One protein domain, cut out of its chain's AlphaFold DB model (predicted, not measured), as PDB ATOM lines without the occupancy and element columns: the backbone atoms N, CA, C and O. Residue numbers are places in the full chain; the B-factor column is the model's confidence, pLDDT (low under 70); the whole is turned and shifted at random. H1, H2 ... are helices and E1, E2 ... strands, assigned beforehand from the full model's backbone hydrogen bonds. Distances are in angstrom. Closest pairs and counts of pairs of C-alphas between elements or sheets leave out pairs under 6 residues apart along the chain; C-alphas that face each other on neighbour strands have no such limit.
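What this domain is: This is residues 141 to 260 of the 318 residues of an uncharacterized protein of Lachnospiraceae bacterium A4 (UniProt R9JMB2). A small antiparallel sheet, E1, E2 and E4, forms one end of an elongated domain, and the long helix H5 begins over one of its faces and runs on along the domain. Beyond the sheet H2 packs on H5, and the other end is a loop-rich head holding H3, E3 and short strand pairings. The printed part has 120 residues with five named helices and four named strands, in the order E1 H1 E2 H2 H3 E3 H4 E4 H5; the class is mixed, helices and strands. The whole is only just compact, close to loose, with a radius of gyration of the C-alphas of 15.9 A, and spans 50 by 26 by 23 A.

Where its parts are: Begin at C-alpha 147, at (133.560, 172.907, 152.426), where E1 covers residues 147 to 149. E2 is residues 162 to 165, 9.9 A long, and E4 is residues 228 to 231, 10.3 A long. H5, residues 233 to 259, runs 38.0 A from (126.326, 175.820, 149.640) to (160.573, 180.160, 133.766). H2 is residues 166 to 180, 20.7 A long. The short elements are H1 at residues 150 to 153, H3 at 191 to 194, E3 at 199 to 201 and H4 at 221 to 224.

How they stand to each other: Look first at the inner strand E2, antiparallel to both edge strands: N 148 of E1 and O 163 are 2.9 A apart, and N 164 and O 229 of E4 are 2.8 A apart, both within hydrogen-bond range. H5 and this sheet make two layers, a helix on one face of a sheet: H5 has a height of 13.1 A over the sheet and runs along the strands, at 1 degree to E2 on the local plane. It is over E2 and, only just, over E4, on which 3 of its C-alphas fall. H1 and H2 only graze the sheet. With its residues 240 to 251 alone, H5 touches H2; the closest C-alphas, of Ile 173 and Arg 244, are 6.1 A apart. Their tilt is steep, 41 degrees, and they run the same way. Farther on, the closest C-alphas of H3 and E3, those of Thr 194 and Trp 200, are 6.1 A apart. E3 pairs with no named strand, but short pairings join its residues 199 to 200 to residues 184 to 185, parallel, and 200 to 201 to 212 to 213, antiparallel. H4 touches no helix and is not on the sheet. In H2 and H5 every O i to N i+4 pair is within hydrogen-bond range; H1, H3 and H4 are too short for such a pair.

The domain as a whole: The C-alphas farthest apart, of Lys 157 and Asn 196, are 50.9 A apart. The printed part has no cut, and the one long link is E3 to H4, residues 202 to 220. Look for pLDDT under 70 at residues 151 to 160, 204 to 206 and 260.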
ATOM      1  N   ASP A 141     128.648 165.555 151.974       72.06
ATOM      2  CA  ASP A 141     129.760 165.562 151.036       72.06
ATOM      3  C   ASP A 141     129.481 166.548 149.897       72.06
ATOM      4  O   ASP A 141     128.645 166.336 149.010       72.06
ATOM      5  N   THR A 142     130.193 167.671 149.937       75.31
ATOM      6  CA  THR A 142     130.094 168.724 148.930       75.31
ATOM      7  C   THR A 142     130.984 168.462 147.712       75.31
ATOM      8  O   THR A 142     130.930 169.246 146.760       75.31
ATOM      9  N   GLY A 143     131.796 167.398 147.720       78.25
ATOM     10  CA  GLY A 143     132.854 167.140 146.740       78.25
ATOM     11  C   GLY A 143     134.085 168.042 146.898       78.25
ATOM     12  O   GLY A 143     135.044 167.898 146.146       78.25
ATOM     13  N   CYS A 144     134.078 168.969 147.864       83.06
ATOM     14  CA  CYS A 144     135.207 169.829 148.201       83.06
ATOM     15  C   CYS A 144     135.623 169.571 149.650       83.06
ATOM     16  O   CYS A 144     134.856 169.816 150.578       83.06
ATOM     17  N   GLN A 145     136.865 169.126 149.855       87.88
ATOM     18  CA  GLN A 145     137.390 168.790 151.186       87.88
ATOM     19  C   GLN A 145     137.524 169.988 152.140       87.88
ATOM     20  O   GLN A 145     137.843 169.782 153.303       87.88
ATOM     21  N   TYR A 146     137.317 171.216 151.657       90.00
ATOM     22  CA  TYR A 146     137.387 172.446 152.453       90.00
ATOM     23  C   TYR A 146     136.009 173.051 152.748       90.00
ATOM     24  O   TYR A 146     135.931 174.092 153.398       90.00
ATOM     25  N   ILE A 147     134.934 172.453 152.219       88.12
ATOM     26  CA  ILE A 147     133.560 172.907 152.426       88.12
ATOM     27  C   ILE A 147     132.788 171.796 153.119       88.12
ATOM     28  O   ILE A 147     132.574 170.718 152.560       88.12
ATOM     29  N   HIS A 148     132.308 172.091 154.318       81.44
ATOM     30  CA  HIS A 148     131.596 171.137 155.151       81.44
ATOM     31  C   HIS A 148     130.220 171.664 155.524       81.44
ATOM     32  O   HIS A 148     130.014 172.868 155.628       81.44
ATOM     33  N   ASN A 149     129.266 170.766 155.745       79.50
ATOM     34  CA  ASN A 149     128.000 171.164 156.341       79.50
ATOM     35  C   ASN A 149     128.227 171.507 157.827       79.50
ATOM     36  O   ASN A 149     128.768 170.679 158.567       79.50
ATOM     37  N   ALA A 150     127.817 172.705 158.251       72.06
ATOM     38  CA  ALA A 150     128.078 173.228 159.595       72.06
ATOM     39  C   ALA A 150     127.416 172.375 160.691       72.06
ATOM     40  O   ALA A 150     127.951 172.221 161.786       72.06
ATOM     41  N   PHE A 151     126.278 171.750 160.380       66.44
ATOM     42  CA  PHE A 151     125.498 170.993 161.355       66.44
ATOM     43  C   PHE A 151     126.181 169.706 161.829       66.44
ATOM     44  O   PHE A 151     126.084 169.347 162.997       66.44
ATOM     45  N   LEU A 152     126.861 168.990 160.936       62.91
ATOM     46  CA  LEU A 152     127.482 167.708 161.284       62.91
ATOM     47  C   LEU A 152     128.854 167.872 161.967       62.91
ATOM     48  O   LEU A 152     129.388 166.888 162.473       62.91
ATOM     49  N   ASN A 153     129.397 169.095 162.008       58.16
ATOM     50  CA  ASN A 153     130.743 169.393 162.506       58.16
ATOM     51  C   ASN A 153     130.781 170.388 163.692       58.16
ATOM     52  O   ASN A 153     131.877 170.749 164.117       58.16
ATOM     53  N   GLY A 154     129.643 170.830 164.247       55.56
ATOM     54  CA  GLY A 154     129.623 171.829 165.328       55.56
ATOM     55  C   GLY A 154     128.277 171.987 166.049       55.56
ATOM     56  O   GLY A 154     127.366 171.181 165.880       55.56
ATOM     57  N   ASP A 155     128.156 173.053 166.848       53.69
ATOM     58  CA  ASP A 155     126.967 173.384 167.664       53.69
ATOM     59  C   ASP A 155     125.866 174.138 166.880       53.69
ATOM     60  O   ASP A 155     124.909 174.666 167.461       53.69
ATOM     61  N   ASP A 156     125.990 174.230 165.554       57.75
ATOM     62  CA  ASP A 156     125.191 175.156 164.758       57.75
ATOM     63  C   ASP A 156     123.729 174.747 164.566       57.75
ATOM     64  O   ASP A 156     123.335 173.577 164.445       57.75
ATOM     65  N   LYS A 157     122.863 175.767 164.548       56.81
ATOM     66  CA  LYS A 157     121.405 175.587 164.559       56.81
ATOM     67  C   LYS A 157     120.807 175.374 163.167       56.81
ATOM     68  O   LYS A 157     119.746 174.751 163.090       56.81
ATOM     69  N   ASP A 158     121.503 175.756 162.099       64.62
ATOM     70  CA  ASP A 158     121.007 175.689 160.720       64.62
ATOM     71  C   ASP A 158     121.760 174.645 159.876       64.62
ATOM     72  O   ASP A 158     122.983 174.652 159.796       64.62
ATOM     73  N   PHE A 159     121.026 173.726 159.251       64.19
ATOM     74  CA  PHE A 159     121.580 172.600 158.487       64.19
ATOM     75  C   PHE A 159     121.722 172.928 156.997       64.19
ATOM     76  O   PHE A 159     122.264 172.134 156.225       64.19
ATOM     77  N   THR A 160     121.196 174.079 156.581       66.56
ATOM     78  CA  THR A 160     121.434 174.646 155.251       66.56
ATOM     79  C   THR A 160     122.734 175.451 155.213       66.56
ATOM     80  O   THR A 160     123.177 175.858 154.138       66.56
ATOM     81  N   LEU A 161     123.361 175.644 156.379       78.44
ATOM     82  CA  LEU A 161     124.604 176.367 156.545       78.44
ATOM     83  C   LEU A 161     125.801 175.464 156.250       78.44
ATOM     84  O   LEU A 161     125.921 174.342 156.752       78.44
ATOM     85  N   PHE A 162     126.700 175.982 155.430       84.88
ATOM     86  CA  PHE A 162     127.967 175.362 155.100       84.88
ATOM     87  C   PHE A 162     129.103 176.261 155.546       84.88
ATOM     88  O   PHE A 162     129.016 177.487 155.472       84.88
ATOM     89  N   THR A 163     130.181 175.619 155.961       87.88
ATOM     90  CA  THR A 163     131.401 176.238 156.443       87.88
ATOM     91  C   THR A 163     132.501 176.011 155.418       87.88
ATOM     92  O   THR A 163     132.736 174.883 154.987       87.88
ATOM     93  N   TYR A 164     133.176 177.085 155.022       91.69
ATOM     94  CA  TYR A 164     134.341 177.074 154.150       91.69
ATOM     95  C   TYR A 164     135.599 177.417 154.949       91.69
ATOM     96  O   TYR A 164     135.768 178.543 155.428       91.69
ATOM     97  N   GLU A 165     136.493 176.436 155.057       90.88
ATOM     98  CA  GLU A 165     137.781 176.525 155.746       90.88
ATOM     99  C   GLU A 165     138.827 177.208 154.855       90.88
ATOM    100  O   GLU A 165     139.765 176.588 154.343       90.88
ATOM    101  N   GLN A 166     138.657 178.517 154.649       92.31
ATOM    102  CA  GLN A 166     139.420 179.293 153.672       92.31
ATOM    103  C   GLN A 166     140.941 179.172 153.851       92.31
ATOM    104  O   GLN A 166     141.678 179.080 152.873       92.31
ATOM    105  N   GLY A 167     141.429 179.135 155.094       91.31
ATOM    106  CA  GLY A 167     142.865 179.025 155.370       91.31
ATOM    107  C   GLY A 167     143.473 177.711 154.880       91.31
ATOM    108  O   GLY A 167     144.559 177.717 154.297       91.31
ATOM    109  N   GLN A 168     142.758 176.599 155.071       91.38
ATOM    110  CA  GLN A 168     143.177 175.288 154.573       91.38
ATOM    111  C   GLN A 168     143.058 175.223 153.052       91.38
ATOM    112  O   GLN A 168     143.986 174.768 152.383       91.38
ATOM    113  N   ALA A 169     141.963 175.756 152.504       94.06
ATOM    114  CA  ALA A 169     141.738 175.801 151.068       94.06
ATOM    115  C   ALA A 169     142.837 176.571 150.336       94.06
ATOM    116  O   ALA A 169     143.412 176.060 149.383       94.06
ATOM    117  N   TRP A 170     143.189 177.769 150.808       94.75
ATOM    118  CA  TRP A 170     144.230 178.598 150.200       94.75
ATOM    119  C   TRP A 170     145.579 177.878 150.118       94.75
ATOM    120  O   TRP A 170     146.235 177.893 149.073       94.75
ATOM    121  N   LEU A 171     145.992 177.213 151.201       92.75
ATOM    122  CA  LEU A 171     147.232 176.436 151.231       92.75
ATOM    123  C   LEU A 171     147.157 175.189 150.344       92.75
ATOM    124  O   LEU A 171     148.130 174.870 149.661       92.75
ATOM    125  N   GLY A 172     146.010 174.513 150.328       93.44
ATOM    126  CA  GLY A 172     145.751 173.363 149.470       93.44
ATOM    127  C   GLY A 172     145.828 173.707 147.985       93.44
ATOM    128  O   GLY A 172     146.640 173.131 147.268       93.44
ATOM    129  N   ILE A 173     145.090 174.735 147.557       95.50
ATOM    130  CA  ILE A 173     145.115 175.274 146.188       95.50
ATOM    131  C   ILE A 173     146.545 175.652 145.781       95.50
ATOM    132  O   ILE A 173     146.970 175.393 144.656       95.50
ATOM    133  N   THR A 174     147.296 176.273 146.694       95.00
ATOM    134  CA  THR A 174     148.690 176.664 146.451       95.00
ATOM    135  C   THR A 174     149.574 175.454 146.194       95.00
ATOM    136  O   THR A 174     150.325 175.446 145.219       95.00
ATOM    137  N   ARG A 175     149.469 174.431 147.049       94.38
ATOM    138  CA  ARG A 175     150.216 173.178 146.914       94.38
ATOM    139  C   ARG A 175     149.893 172.496 145.588       94.38
ATOM    140  O   ARG A 175     150.816 172.237 144.825       94.38
ATOM    141  N   GLU A 176     148.608 172.294 145.300       94.06
ATOM    142  CA  GLU A 176     148.128 171.691 144.050       94.06
ATOM    143  C   GLU A 176     148.685 172.438 142.831       94.06
ATOM    144  O   GLU A 176     149.244 171.835 141.919       94.06
ATOM    145  N   CYS A 177     148.613 173.773 142.837       95.31
ATOM    146  CA  CYS A 177     149.106 174.578 141.725       95.31
ATOM    147  C   CYS A 177     150.628 174.464 141.550       95.31
ATOM    148  O   CYS A 177     151.098 174.347 140.422       95.31
ATOM    149  N   PHE A 178     151.414 174.483 142.628       94.62
ATOM    150  CA  PHE A 178     152.866 174.311 142.527       94.62
ATOM    151  C   PHE A 178     153.272 172.910 142.066       94.62
ATOM    152  O   PHE A 178     154.210 172.784 141.276       94.62
ATOM    153  N   GLU A 179     152.569 171.877 142.529       92.38
ATOM    154  CA  GLU A 179     152.774 170.490 142.105       92.38
ATOM    155  C   GLU A 179     152.483 170.316 140.607       92.38
ATOM    156  O   GLU A 179     153.315 169.764 139.888       92.38
ATOM    157  N   GLU A 180     151.372 170.871 140.109       89.12
ATOM    158  CA  GLU A 180     151.035 170.882 138.676       89.12
ATOM    159  C   GLU A 180     152.107 171.582 137.820       89.12
ATOM    160  O   GLU A 180     152.381 171.169 136.694       89.12
ATOM    161  N   LEU A 181     152.746 172.627 138.357       87.19
ATOM    162  CA  LEU A 181     153.839 173.359 137.705       87.19
ATOM    163  C   LEU A 181     155.206 172.654 137.831       87.19
ATOM    164  O   LEU A 181     156.219 173.163 137.338       87.19
ATOM    165  N   GLY A 182     155.258 171.499 138.501       87.50
ATOM    166  CA  GLY A 182     156.480 170.731 138.731       87.50
ATOM    167  C   GLY A 182     157.474 171.431 139.660       87.50
ATOM    168  O   GLY A 182     158.685 171.295 139.474       87.50
ATOM    169  N   MET A 183     156.990 172.227 140.618       91.62
ATOM    170  CA  MET A 183     157.828 172.866 141.632       91.62
ATOM    171  C   MET A 183     157.985 171.977 142.871       91.62
ATOM    172  O   MET A 183     157.018 171.464 143.425       91.62
ATOM    173  N   GLU A 184     159.221 171.830 143.340       94.12
ATOM    174  CA  GLU A 184     159.588 171.045 144.520       94.12
ATOM    175  C   GLU A 184     159.294 171.835 145.808       94.12
ATOM    176  O   GLU A 184     159.751 172.971 145.962       94.12
ATOM    177  N   TYR A 185     158.571 171.239 146.758       94.25
ATOM    178  CA  TYR A 185     158.407 171.833 148.085       94.25
ATOM    179  C   TYR A 185     159.656 171.600 148.942       94.25
ATOM    180  O   TYR A 185     160.112 170.465 149.095       94.25
ATOM    181  N   LYS A 186     160.189 172.664 149.549       91.56
ATOM    182  CA  LYS A 186     161.226 172.587 150.586       91.56
ATOM    183  C   LYS A 186     160.802 173.374 151.801       91.56
ATOM    184  O   LYS A 186     160.583 174.575 151.719       91.56
ATOM    185  N   GLU A 187     160.738 172.705 152.941       88.12
ATOM    186  CA  GLU A 187     160.379 173.358 154.191       88.12
ATOM    187  C   GLU A 187     161.428 174.415 154.583       88.12
ATOM    188  O   GLU A 187     162.634 174.175 154.494       88.12
ATOM    189  N   ASN A 188     160.966 175.588 155.027       82.31
ATOM    190  CA  ASN A 188     161.798 176.675 155.561       82.31
ATOM    191  C   ASN A 188     162.941 177.140 154.630       82.31
ATOM    192  O   ASN A 188     163.981 177.619 155.091       82.31
ATOM    193  N   ALA A 189     162.761 177.030 153.311       84.88
ATOM    194  CA  ALA A 189     163.726 177.554 152.351       84.88
ATOM    195  C   ALA A 189     163.739 179.094 152.368       84.88
ATOM    196  O   ALA A 189     162.691 179.739 152.418       84.88
ATOM    197  N   ASN A 190     164.932 179.685 152.298       82.88
ATOM    198  CA  ASN A 190     165.105 181.134 152.186       82.88
ATOM    199  C   ASN A 190     164.951 181.616 150.729       82.88
ATOM    200  O   ASN A 190     164.943 180.828 149.783       82.88
ATOM    201  N   TYR A 191     164.883 182.934 150.527       84.31
ATOM    202  CA  TYR A 191     164.692 183.529 149.197       84.31
ATOM    203  C   TYR A 191     165.771 183.122 148.185       84.31
ATOM    204  O   TYR A 191     165.480 182.853 147.024       84.31
ATOM    205  N   SER A 192     167.033 183.018 148.607       83.19
ATOM    206  CA  SER A 192     168.112 182.604 147.704       83.19
ATOM    207  C   SER A 192     168.002 181.136 147.278       83.19
ATOM    208  O   SER A 192     168.473 180.776 146.197       83.19
ATOM    209  N   ALA A 193     167.357 180.287 148.082       85.00
ATOM    210  CA  ALA A 193     167.099 178.895 147.743       85.00
ATOM    211  C   ALA A 193     165.967 178.718 146.719       85.00
ATOM    212  O   ALA A 193     165.981 177.715 146.009       85.00
ATOM    213  N   THR A 194     165.039 179.677 146.599       87.94
ATOM    214  CA  THR A 194     163.927 179.631 145.627       87.94
ATOM    215  C   THR A 194     164.185 180.463 144.366       87.94
ATOM    216  O   THR A 194     163.523 180.268 143.349       87.94
ATOM    217  N   ASN A 195     165.152 181.383 144.397       84.44
ATOM    218  CA  ASN A 195     165.466 182.252 143.264       84.44
ATOM    219  C   ASN A 195     165.909 181.456 142.024       84.44
ATOM    220  O   ASN A 195     166.861 180.676 142.100       84.44
ATOM    221  N   ASN A 196     165.238 181.675 140.887       78.06
ATOM    222  CA  ASN A 196     165.470 180.985 139.608       78.06
ATOM    223  C   ASN A 196     165.508 179.447 139.705       78.06
ATOM    224  O   ASN A 196     166.155 178.774 138.905       78.06
ATOM    225  N   LYS A 197     164.817 178.873 140.692       85.19
ATOM    226  CA  LYS A 197     164.703 177.426 140.884       85.19
ATOM    227  C   LYS A 197     163.237 177.058 141.008       85.19
ATOM    228  O   LYS A 197     162.462 177.798 141.609       85.19
ATOM    229  N   LYS A 198     162.864 175.890 140.488       89.31
ATOM    230  CA  LYS A 198     161.524 175.313 140.655       89.31
ATOM    231  C   LYS A 198     161.348 174.767 142.077       89.31
ATOM    232  O   LYS A 198     161.131 173.580 142.264       89.31
ATOM    233  N   ILE A 199     161.537 175.627 143.073       91.69
ATOM    234  CA  ILE A 199     161.428 175.321 144.496       91.69
ATOM    235  C   ILE A 199     160.494 176.350 145.120       91.69
ATOM    236  O   ILE A 199     160.648 177.552 144.886       91.69
ATOM    237  N   TRP A 200     159.564 175.881 145.940       94.62
ATOM    238  CA  TRP A 200     158.723 176.724 146.779       94.62
ATOM    239  C   TRP A 200     158.782 176.253 148.232       94.62
ATOM    240  O   TRP A 200     159.178 175.128 148.531       94.62
ATOM    241  N   SER A 201     158.442 177.147 149.146       93.38
ATOM    242  CA  SER A 201     158.524 176.930 150.583       93.38
ATOM    243  C   SER A 201     157.394 177.679 151.270       93.38
ATOM    244  O   SER A 201     156.920 178.706 150.790       93.38
ATOM    245  N   ASN A 202     156.974 177.176 152.419       90.62
ATOM    246  CA  ASN A 202     156.108 177.880 153.350       90.62
ATOM    247  C   ASN A 202     156.519 177.462 154.759       90.62
ATOM    248  O   ASN A 202     156.920 176.310 154.958       90.62
ATOM    249  N   SER A 203     156.408 178.364 155.725       81.50
ATOM    250  CA  SER A 203     156.588 178.014 157.131       81.50
ATOM    251  C   SER A 203     155.386 177.213 157.637       81.50
ATOM    252  O   SER A 203     154.239 177.462 157.268       81.50
ATOM    253  N   SER A 204     155.649 176.248 158.514       66.62
ATOM    254  CA  SER A 204     154.685 175.246 158.999       66.62
ATOM    255  C   SER A 204     153.475 175.806 159.762       66.62
ATOM    256  O   SER A 204     152.502 175.091 159.969       66.62
ATOM    257  N   HIS A 205     153.514 177.078 160.159       62.81
ATOM    258  CA  HIS A 205     152.476 177.743 160.961       62.81
ATOM    259  C   HIS A 205     151.895 178.972 160.260       62.81
ATOM    260  O   HIS A 205     151.320 179.855 160.897       62.81
ATOM    261  N   SER A 206     152.109 179.085 158.951       69.56
ATOM    262  CA  SER A 206     151.924 180.343 158.251       69.56
ATOM    263  C   SER A 206     150.882 180.255 157.151       69.56
ATOM    264  O   SER A 206     150.836 179.305 156.370       69.56
ATOM    265  N   CYS A 207     150.049 181.293 157.092       84.12
ATOM    266  CA  CYS A 207     149.097 181.496 156.011       84.12
ATOM    267  C   CYS A 207     149.814 181.683 154.666       84.12
ATOM    268  O   CYS A 207     151.023 181.919 154.603       84.12
ATOM    269  N   ILE A 208     149.040 181.614 153.583       91.25
ATOM    270  CA  ILE A 208     149.537 181.683 152.204       91.25
ATOM    271  C   ILE A 208     150.403 182.931 151.921       91.25
ATOM    272  O   ILE A 208     151.310 182.876 151.096       91.25
ATOM    273  N   ARG A 209     150.218 184.032 152.667       89.81
ATOM    274  CA  ARG A 209     151.082 185.229 152.638       89.81
ATOM    275  C   ARG A 209     152.580 184.917 152.764       89.81
ATOM    276  O   ARG A 209     153.398 185.603 152.163       89.81
ATOM    277  N   TYR A 210     152.948 183.901 153.540       90.25
ATOM    278  CA  TYR A 210     154.347 183.544 153.798       90.25
ATOM    279  C   TYR A 210     154.904 182.510 152.822       90.25
ATOM    280  O   TYR A 210     156.052 182.084 152.956       90.25
ATOM    281  N   VAL A 211     154.118 182.128 151.817       92.00
ATOM    282  CA  VAL A 211     154.590 181.260 150.749       92.00
ATOM    283  C   VAL A 211     155.687 181.987 149.983       92.00
ATOM    284  O   VAL A 211     155.499 183.082 149.439       92.00
ATOM    285  N   THR A 212     156.849 181.350 149.940       92.56
ATOM    286  CA  THR A 212     158.031 181.827 149.238       92.56
ATOM    287  C   THR A 212     158.296 180.971 148.014       92.56
ATOM    288  O   THR A 212     158.215 179.746 148.026       92.56
ATOM    289  N   GLY A 213     158.629 181.641 146.927       91.69
ATOM    290  CA  GLY A 213     158.871 181.056 145.621       91.69
ATOM    291  C   GLY A 213     159.426 182.145 144.726       91.69
ATOM    292  O   GLY A 213     159.222 183.332 144.990       91.69
ATOM    293  N   PHE A 214     160.154 181.765 143.681       90.62
ATOM    294  CA  PHE A 214     160.645 182.744 142.710       90.62
ATOM    295  C   PHE A 214     161.532 183.848 143.331       90.62
ATOM    296  O   PHE A 214     161.492 185.005 142.927       90.62
ATOM    297  N   GLY A 215     162.309 183.520 144.368       86.69
ATOM    298  CA  GLY A 215     163.217 184.474 145.009       86.69
ATOM    299  C   GLY A 215     162.571 185.463 145.985       86.69
ATOM    300  O   GLY A 215     163.255 186.376 146.443       86.69
ATOM    301  N   GLY A 216     161.291 185.301 146.339       91.25
ATOM    302  CA  GLY A 216     160.607 186.178 147.296       91.25
ATOM    303  C   GLY A 216     159.253 185.638 147.754       91.25
ATOM    304  O   GLY A 216     158.985 184.444 147.633       91.25
ATOM    305  N   TYR A 217     158.397 186.516 148.285       92.38
ATOM    306  CA  TYR A 217     157.010 186.168 148.605       92.38
ATOM    307  C   TYR A 217     156.151 186.081 147.341       92.38
ATOM    308  O   TYR A 217     156.215 186.925 146.437       92.38
ATOM    309  N   VAL A 218     155.321 185.045 147.280       92.94
ATOM    310  CA  VAL A 218     154.402 184.817 146.162       92.94
ATOM    311  C   VAL A 218     153.179 185.721 146.295       92.94
ATOM    312  O   VAL A 218     152.797 186.351 145.311       92.94
ATOM    313  N   PHE A 219     152.657 185.870 147.510       93.81
ATOM    314  CA  PHE A 219     151.460 186.646 147.829       93.81
ATOM    315  C   PHE A 219     151.814 187.905 148.622       93.81
ATOM    316  O   PHE A 219     152.870 187.980 149.249       93.81
ATOM    317  N   ASP A 220     150.940 188.906 148.566       90.31
ATOM    318  CA  ASP A 220     151.077 190.134 149.347       90.31
ATOM    319  C   ASP A 220     150.380 190.034 150.718       90.31
ATOM    320  O   ASP A 220     149.782 189.016 151.082       90.31
ATOM    321  N   ASP A 221     150.457 191.118 151.491       87.75
ATOM    322  CA  ASP A 221     149.927 191.190 152.852       87.75
ATOM    323  C   ASP A 221     148.394 191.047 152.939       87.75
ATOM    324  O   ASP A 221     147.883 190.734 154.018       87.75
ATOM    325  N   SER A 222     147.652 191.212 151.833       87.75
ATOM    326  CA  SER A 222     146.188 191.049 151.829       87.75
ATOM    327  C   SER A 222     145.749 189.608 152.108       87.75
ATOM    328  O   SER A 222     144.652 189.381 152.618       87.75
ATOM    329  N   TRP A 223     146.648 188.643 151.900       89.81
ATOM    330  CA  TRP A 223     146.428 187.218 152.148       89.81
ATOM    331  C   TRP A 223     146.793 186.769 153.575       89.81
ATOM    332  O   TRP A 223     146.953 185.578 153.853       89.81
ATOM    333  N   GLY A 224     146.973 187.722 154.495       84.44
ATOM    334  CA  GLY A 224     147.438 187.457 155.856       84.44
ATOM    335  C   GLY A 224     146.401 186.838 156.796       84.44
ATOM    336  O   GLY A 224     146.792 186.156 157.738       84.44
ATOM    337  N   ASN A 225     145.105 187.056 156.546       86.75
ATOM    338  CA  ASN A 225     144.031 186.767 157.506       86.75
ATOM    339  C   ASN A 225     142.901 185.932 156.874       86.75
ATOM    340  O   ASN A 225     141.823 186.482 156.618       86.75
ATOM    341  N   PRO A 226     143.122 184.630 156.607       89.25
ATOM    342  CA  PRO A 226     142.043 183.749 156.173       89.25
ATOM    343  C   PRO A 226     140.962 183.645 157.256       89.25
ATOM    344  O   PRO A 226     141.245 183.804 158.446       89.25
ATOM    345  N   ARG A 227     139.720 183.370 156.851       89.56
ATOM    346  CA  ARG A 227     138.579 183.255 157.770       89.56
ATOM    347  C   ARG A 227     137.819 181.960 157.548       89.56
ATOM    348  O   ARG A 227     137.772 181.447 156.440       89.56
ATOM    349  N   VAL A 228     137.156 181.490 158.591       89.50
ATOM    350  CA  VAL A 228     136.075 180.520 158.433       89.50
ATOM    351  C   VAL A 228     134.860 181.287 157.914       89.50
ATOM    352  O   VAL A 228     134.470 182.296 158.506       89.50
ATOM    353  N   ILE A 229     134.330 180.889 156.755       89.31
ATOM    354  CA  ILE A 229     133.206 181.574 156.107       89.31
ATOM    355  C   ILE A 229     131.986 180.669 156.138       89.31
ATOM    356  O   ILE A 229     132.047 179.533 155.685       89.31
ATOM    357  N   GLU A 230     130.868 181.211 156.601       88.69
ATOM    358  CA  GLU A 230     129.586 180.520 156.639       88.69
ATOM    359  C   GLU A 230     128.631 181.086 155.586       88.69
ATOM    360  O   GLU A 230     128.636 182.289 155.296       88.69
ATOM    361  N   GLY A 231     127.808 180.223 154.997       86.69
ATOM    362  CA  GLY A 231     126.792 180.630 154.031       86.69
ATOM    363  C   GLY A 231     126.049 179.452 153.417       86.69
ATOM    364  O   GLY A 231     126.200 178.308 153.846       86.69
ATOM    365  N   THR A 232     125.248 179.733 152.389       85.38
ATOM    366  CA  THR A 232     124.624 178.674 151.585       85.38
ATOM    367  C   THR A 232     125.696 177.887 150.826       85.38
ATOM    368  O   THR A 232     126.772 178.418 150.543       85.38
ATOM    369  N   LEU A 233     125.401 176.638 150.438       85.81
ATOM    370  CA  LEU A 233     126.326 175.820 149.640       85.81
ATOM    371  C   LEU A 233     126.769 176.526 148.347       85.81
ATOM    372  O   LEU A 233     127.925 176.414 147.941       85.81
ATOM    373  N   GLU A 234     125.849 177.234 147.691       86.12
ATOM    374  CA  GLU A 234     126.129 177.980 146.462       86.12
ATOM    375  C   GLU A 234     127.122 179.119 146.719       86.12
ATOM    376  O   GLU A 234     128.129 179.233 146.015       86.12
ATOM    377  N   ASP A 235     126.896 179.902 147.777       89.06
ATOM    378  CA  ASP A 235     127.758 181.029 148.135       89.06
ATOM    379  C   ASP A 235     129.175 180.579 148.497       89.06
ATOM    380  O   ASP A 235     130.157 181.165 148.031       89.06
ATOM    381  N   VAL A 236     129.302 179.537 149.324       91.38
ATOM    382  CA  VAL A 236     130.620 179.049 149.756       91.38
ATOM    383  C   VAL A 236     131.383 178.384 148.611       91.38
ATOM    384  O   VAL A 236     132.593 178.576 148.500       91.38
ATOM    385  N   ARG A 237     130.695 177.677 147.702       91.50
ATOM    386  CA  ARG A 237     131.317 177.114 146.491       91.50
ATOM    387  C   ARG A 237     131.826 178.198 145.562       91.50
ATOM    388  O   ARG A 237     132.950 178.103 145.080       91.50
ATOM    389  N   LYS A 238     131.026 179.241 145.334       93.06
ATOM    390  CA  LYS A 238     131.442 180.378 144.513       93.06
ATOM    391  C   LYS A 238     132.706 181.031 145.073       93.06
ATOM    392  O   LYS A 238     133.657 181.245 144.330       93.06
ATOM    393  N   ARG A 239     132.752 181.273 146.388       93.94
ATOM    394  CA  ARG A 239     133.938 181.832 147.061       93.94
ATOM    395  C   ARG A 239     135.170 180.942 146.910       93.94
ATOM    396  O   ARG A 239     136.246 181.457 146.629       93.94
ATOM    397  N   TYR A 240     135.013 179.629 147.071       95.31
ATOM    398  CA  TYR A 240     136.102 178.679 146.853       95.31
ATOM    399  C   TYR A 240     136.647 178.744 145.417       95.31
ATOM    400  O   TYR A 240     137.862 178.803 145.235       95.31
ATOM    401  N   GLU A 241     135.782 178.782 144.399       94.75
ATOM    402  CA  GLU A 241     136.222 178.879 142.999       94.75
ATOM    403  C   GLU A 241     136.885 180.227 142.676       94.75
ATOM    404  O   GLU A 241     137.889 180.266 141.958       94.75
ATOM    405  N   ASP A 242     136.382 181.328 143.242       94.88
ATOM    406  CA  ASP A 242     136.985 182.659 143.106       94.88
ATOM    407  C   ASP A 242     138.396 182.697 143.727       94.88
ATOM    408  O   ASP A 242     139.353 183.163 143.091       94.88
ATOM    409  N   ASP A 243     138.549 182.146 144.938       95.62
ATOM    410  CA  ASP A 243     139.842 181.993 145.612       95.62
ATOM    411  C   ASP A 243     140.783 181.109 144.783       95.62
ATOM    412  O   ASP A 243     141.928 181.488 144.512       95.62
ATOM    413  N   ARG A 244     140.291 179.955 144.306       95.31
ATOM    414  CA  ARG A 244     141.049 179.007 143.482       95.31
ATOM    415  C   ARG A 244     141.565 179.649 142.204       95.31
ATOM    416  O   ARG A 244     142.747 179.519 141.887       95.31
ATOM    417  N   SER A 245     140.705 180.358 141.482       94.44
ATOM    418  CA  SER A 245     141.061 181.072 140.257       94.44
ATOM    419  C   SER A 245     142.121 182.145 140.519       94.44
ATOM    420  O   SER A 245     143.145 182.204 139.831       94.44
ATOM    421  N   THR A 246     141.924 182.951 141.563       96.31
ATOM    422  CA  THR A 246     142.807 184.076 141.896       96.31
ATOM    423  C   THR A 246     144.192 183.606 142.335       96.31
ATOM    424  O   THR A 246     145.198 184.081 141.806       96.31
ATOM    425  N   ILE A 247     144.261 182.641 143.258       96.81
ATOM    426  CA  ILE A 247     145.524 182.084 143.762       96.81
ATOM    427  C   ILE A 247     146.325 181.469 142.616       96.81
ATOM    428  O   ILE A 247     147.504 181.784 142.439       96.81
ATOM    429  N   ARG A 248     145.679 180.628 141.798       96.44
ATOM    430  CA  ARG A 248     146.335 179.969 140.663       96.44
ATOM    431  C   ARG A 248     146.862 180.984 139.663       96.44
ATOM    432  O   ARG A 248     148.000 180.858 139.224       96.44
ATOM    433  N   LYS A 249     146.078 182.018 139.342       94.56
ATOM    434  CA  LYS A 249     146.515 183.097 138.453       94.56
ATOM    435  C   LYS A 249     147.788 183.773 138.969       94.56
ATOM    436  O   LYS A 249     148.741 183.901 138.210       94.56
ATOM    437  N   ILE A 250     147.841 184.138 140.253       95.56
ATOM    438  CA  ILE A 250     149.030 184.764 140.863       95.56
ATOM    439  C   ILE A 250     150.262 183.861 140.719       95.56
ATOM    440  O   ILE A 250     151.328 184.330 140.313       95.56
ATOM    441  N   ILE A 251     150.126 182.568 141.034       95.06
ATOM    442  CA  ILE A 251     151.233 181.606 140.948       95.06
ATOM    443  C   ILE A 251     151.689 181.435 139.496       95.06
ATOM    444  O   ILE A 251     152.885 181.525 139.226       95.06
ATOM    445  N   ILE A 252     150.758 181.220 138.564       91.56
ATOM    446  CA  ILE A 252     151.045 180.999 137.140       91.56
ATOM    447  C   ILE A 252     151.698 182.235 136.517       91.56
ATOM    448  O   ILE A 252     152.701 182.105 135.817       91.56
ATOM    449  N   ASP A 253     151.196 183.437 136.808       89.50
ATOM    450  CA  ASP A 253     151.783 184.686 136.318       89.50
ATOM    451  C   ASP A 253     153.230 184.827 136.814       89.50
ATOM    452  O   ASP A 253     154.138 185.126 136.033       89.50
ATOM    453  N   LYS A 254     153.489 184.544 138.098       91.25
ATOM    454  CA  LYS A 254     154.856 184.552 138.642       91.25
ATOM    455  C   LYS A 254     155.735 183.459 138.046       91.25
ATOM    456  O   LYS A 254     156.894 183.739 137.741       91.25
ATOM    457  N   TYR A 255     155.203 182.259 137.838       89.38
ATOM    458  CA  TYR A 255     155.917 181.158 137.203       89.38
ATOM    459  C   TYR A 255     156.340 181.529 135.783       89.38
ATOM    460  O   TYR A 255     157.523 181.446 135.455       89.38
ATOM    461  N   ASN A 256     155.409 182.020 134.966       83.12
ATOM    462  CA  ASN A 256     155.680 182.440 133.592       83.12
ATOM    463  C   ASN A 256     156.710 183.582 133.551       83.12
ATOM    464  O   ASN A 256     157.624 183.578 132.721       83.12
ATOM    465  N   ASN A 257     156.633 184.501 134.517       82.06
ATOM    466  CA  ASN A 257     157.604 185.575 134.731       82.06
ATOM    467  C   ASN A 257     158.974 185.120 135.249       82.06
ATOM    468  O   ASN A 257     159.861 185.962 135.313       82.06
ATOM    469  N   HIS A 258     159.185 183.843 135.587       82.94
ATOM    470  CA  HIS A 258     160.502 183.310 135.968       82.94
ATOM    471  C   HIS A 258     161.014 182.256 134.988       82.94
ATOM    472  O   HIS A 258     162.154 182.348 134.546       82.94
ATOM    473  N   PHE A 259     160.165 181.334 134.544       77.25
ATOM    474  CA  PHE A 259     160.573 180.160 133.766       77.25
ATOM    475  C   PHE A 259     160.085 180.159 132.310       77.25
ATOM    476  O   PHE A 259     160.444 179.262 131.553       77.25
ATOM    477  N   GLY A 260     159.324 181.177 131.893       65.88
ATOM    478  CA  GLY A 260     158.729 181.247 130.557       65.88
ATOM    479  C   GLY A 260     157.321 180.646 130.510       65.88
ATOM    480  O   GLY A 260     156.881 179.994 131.454       65.88
TER     481      GLY A 260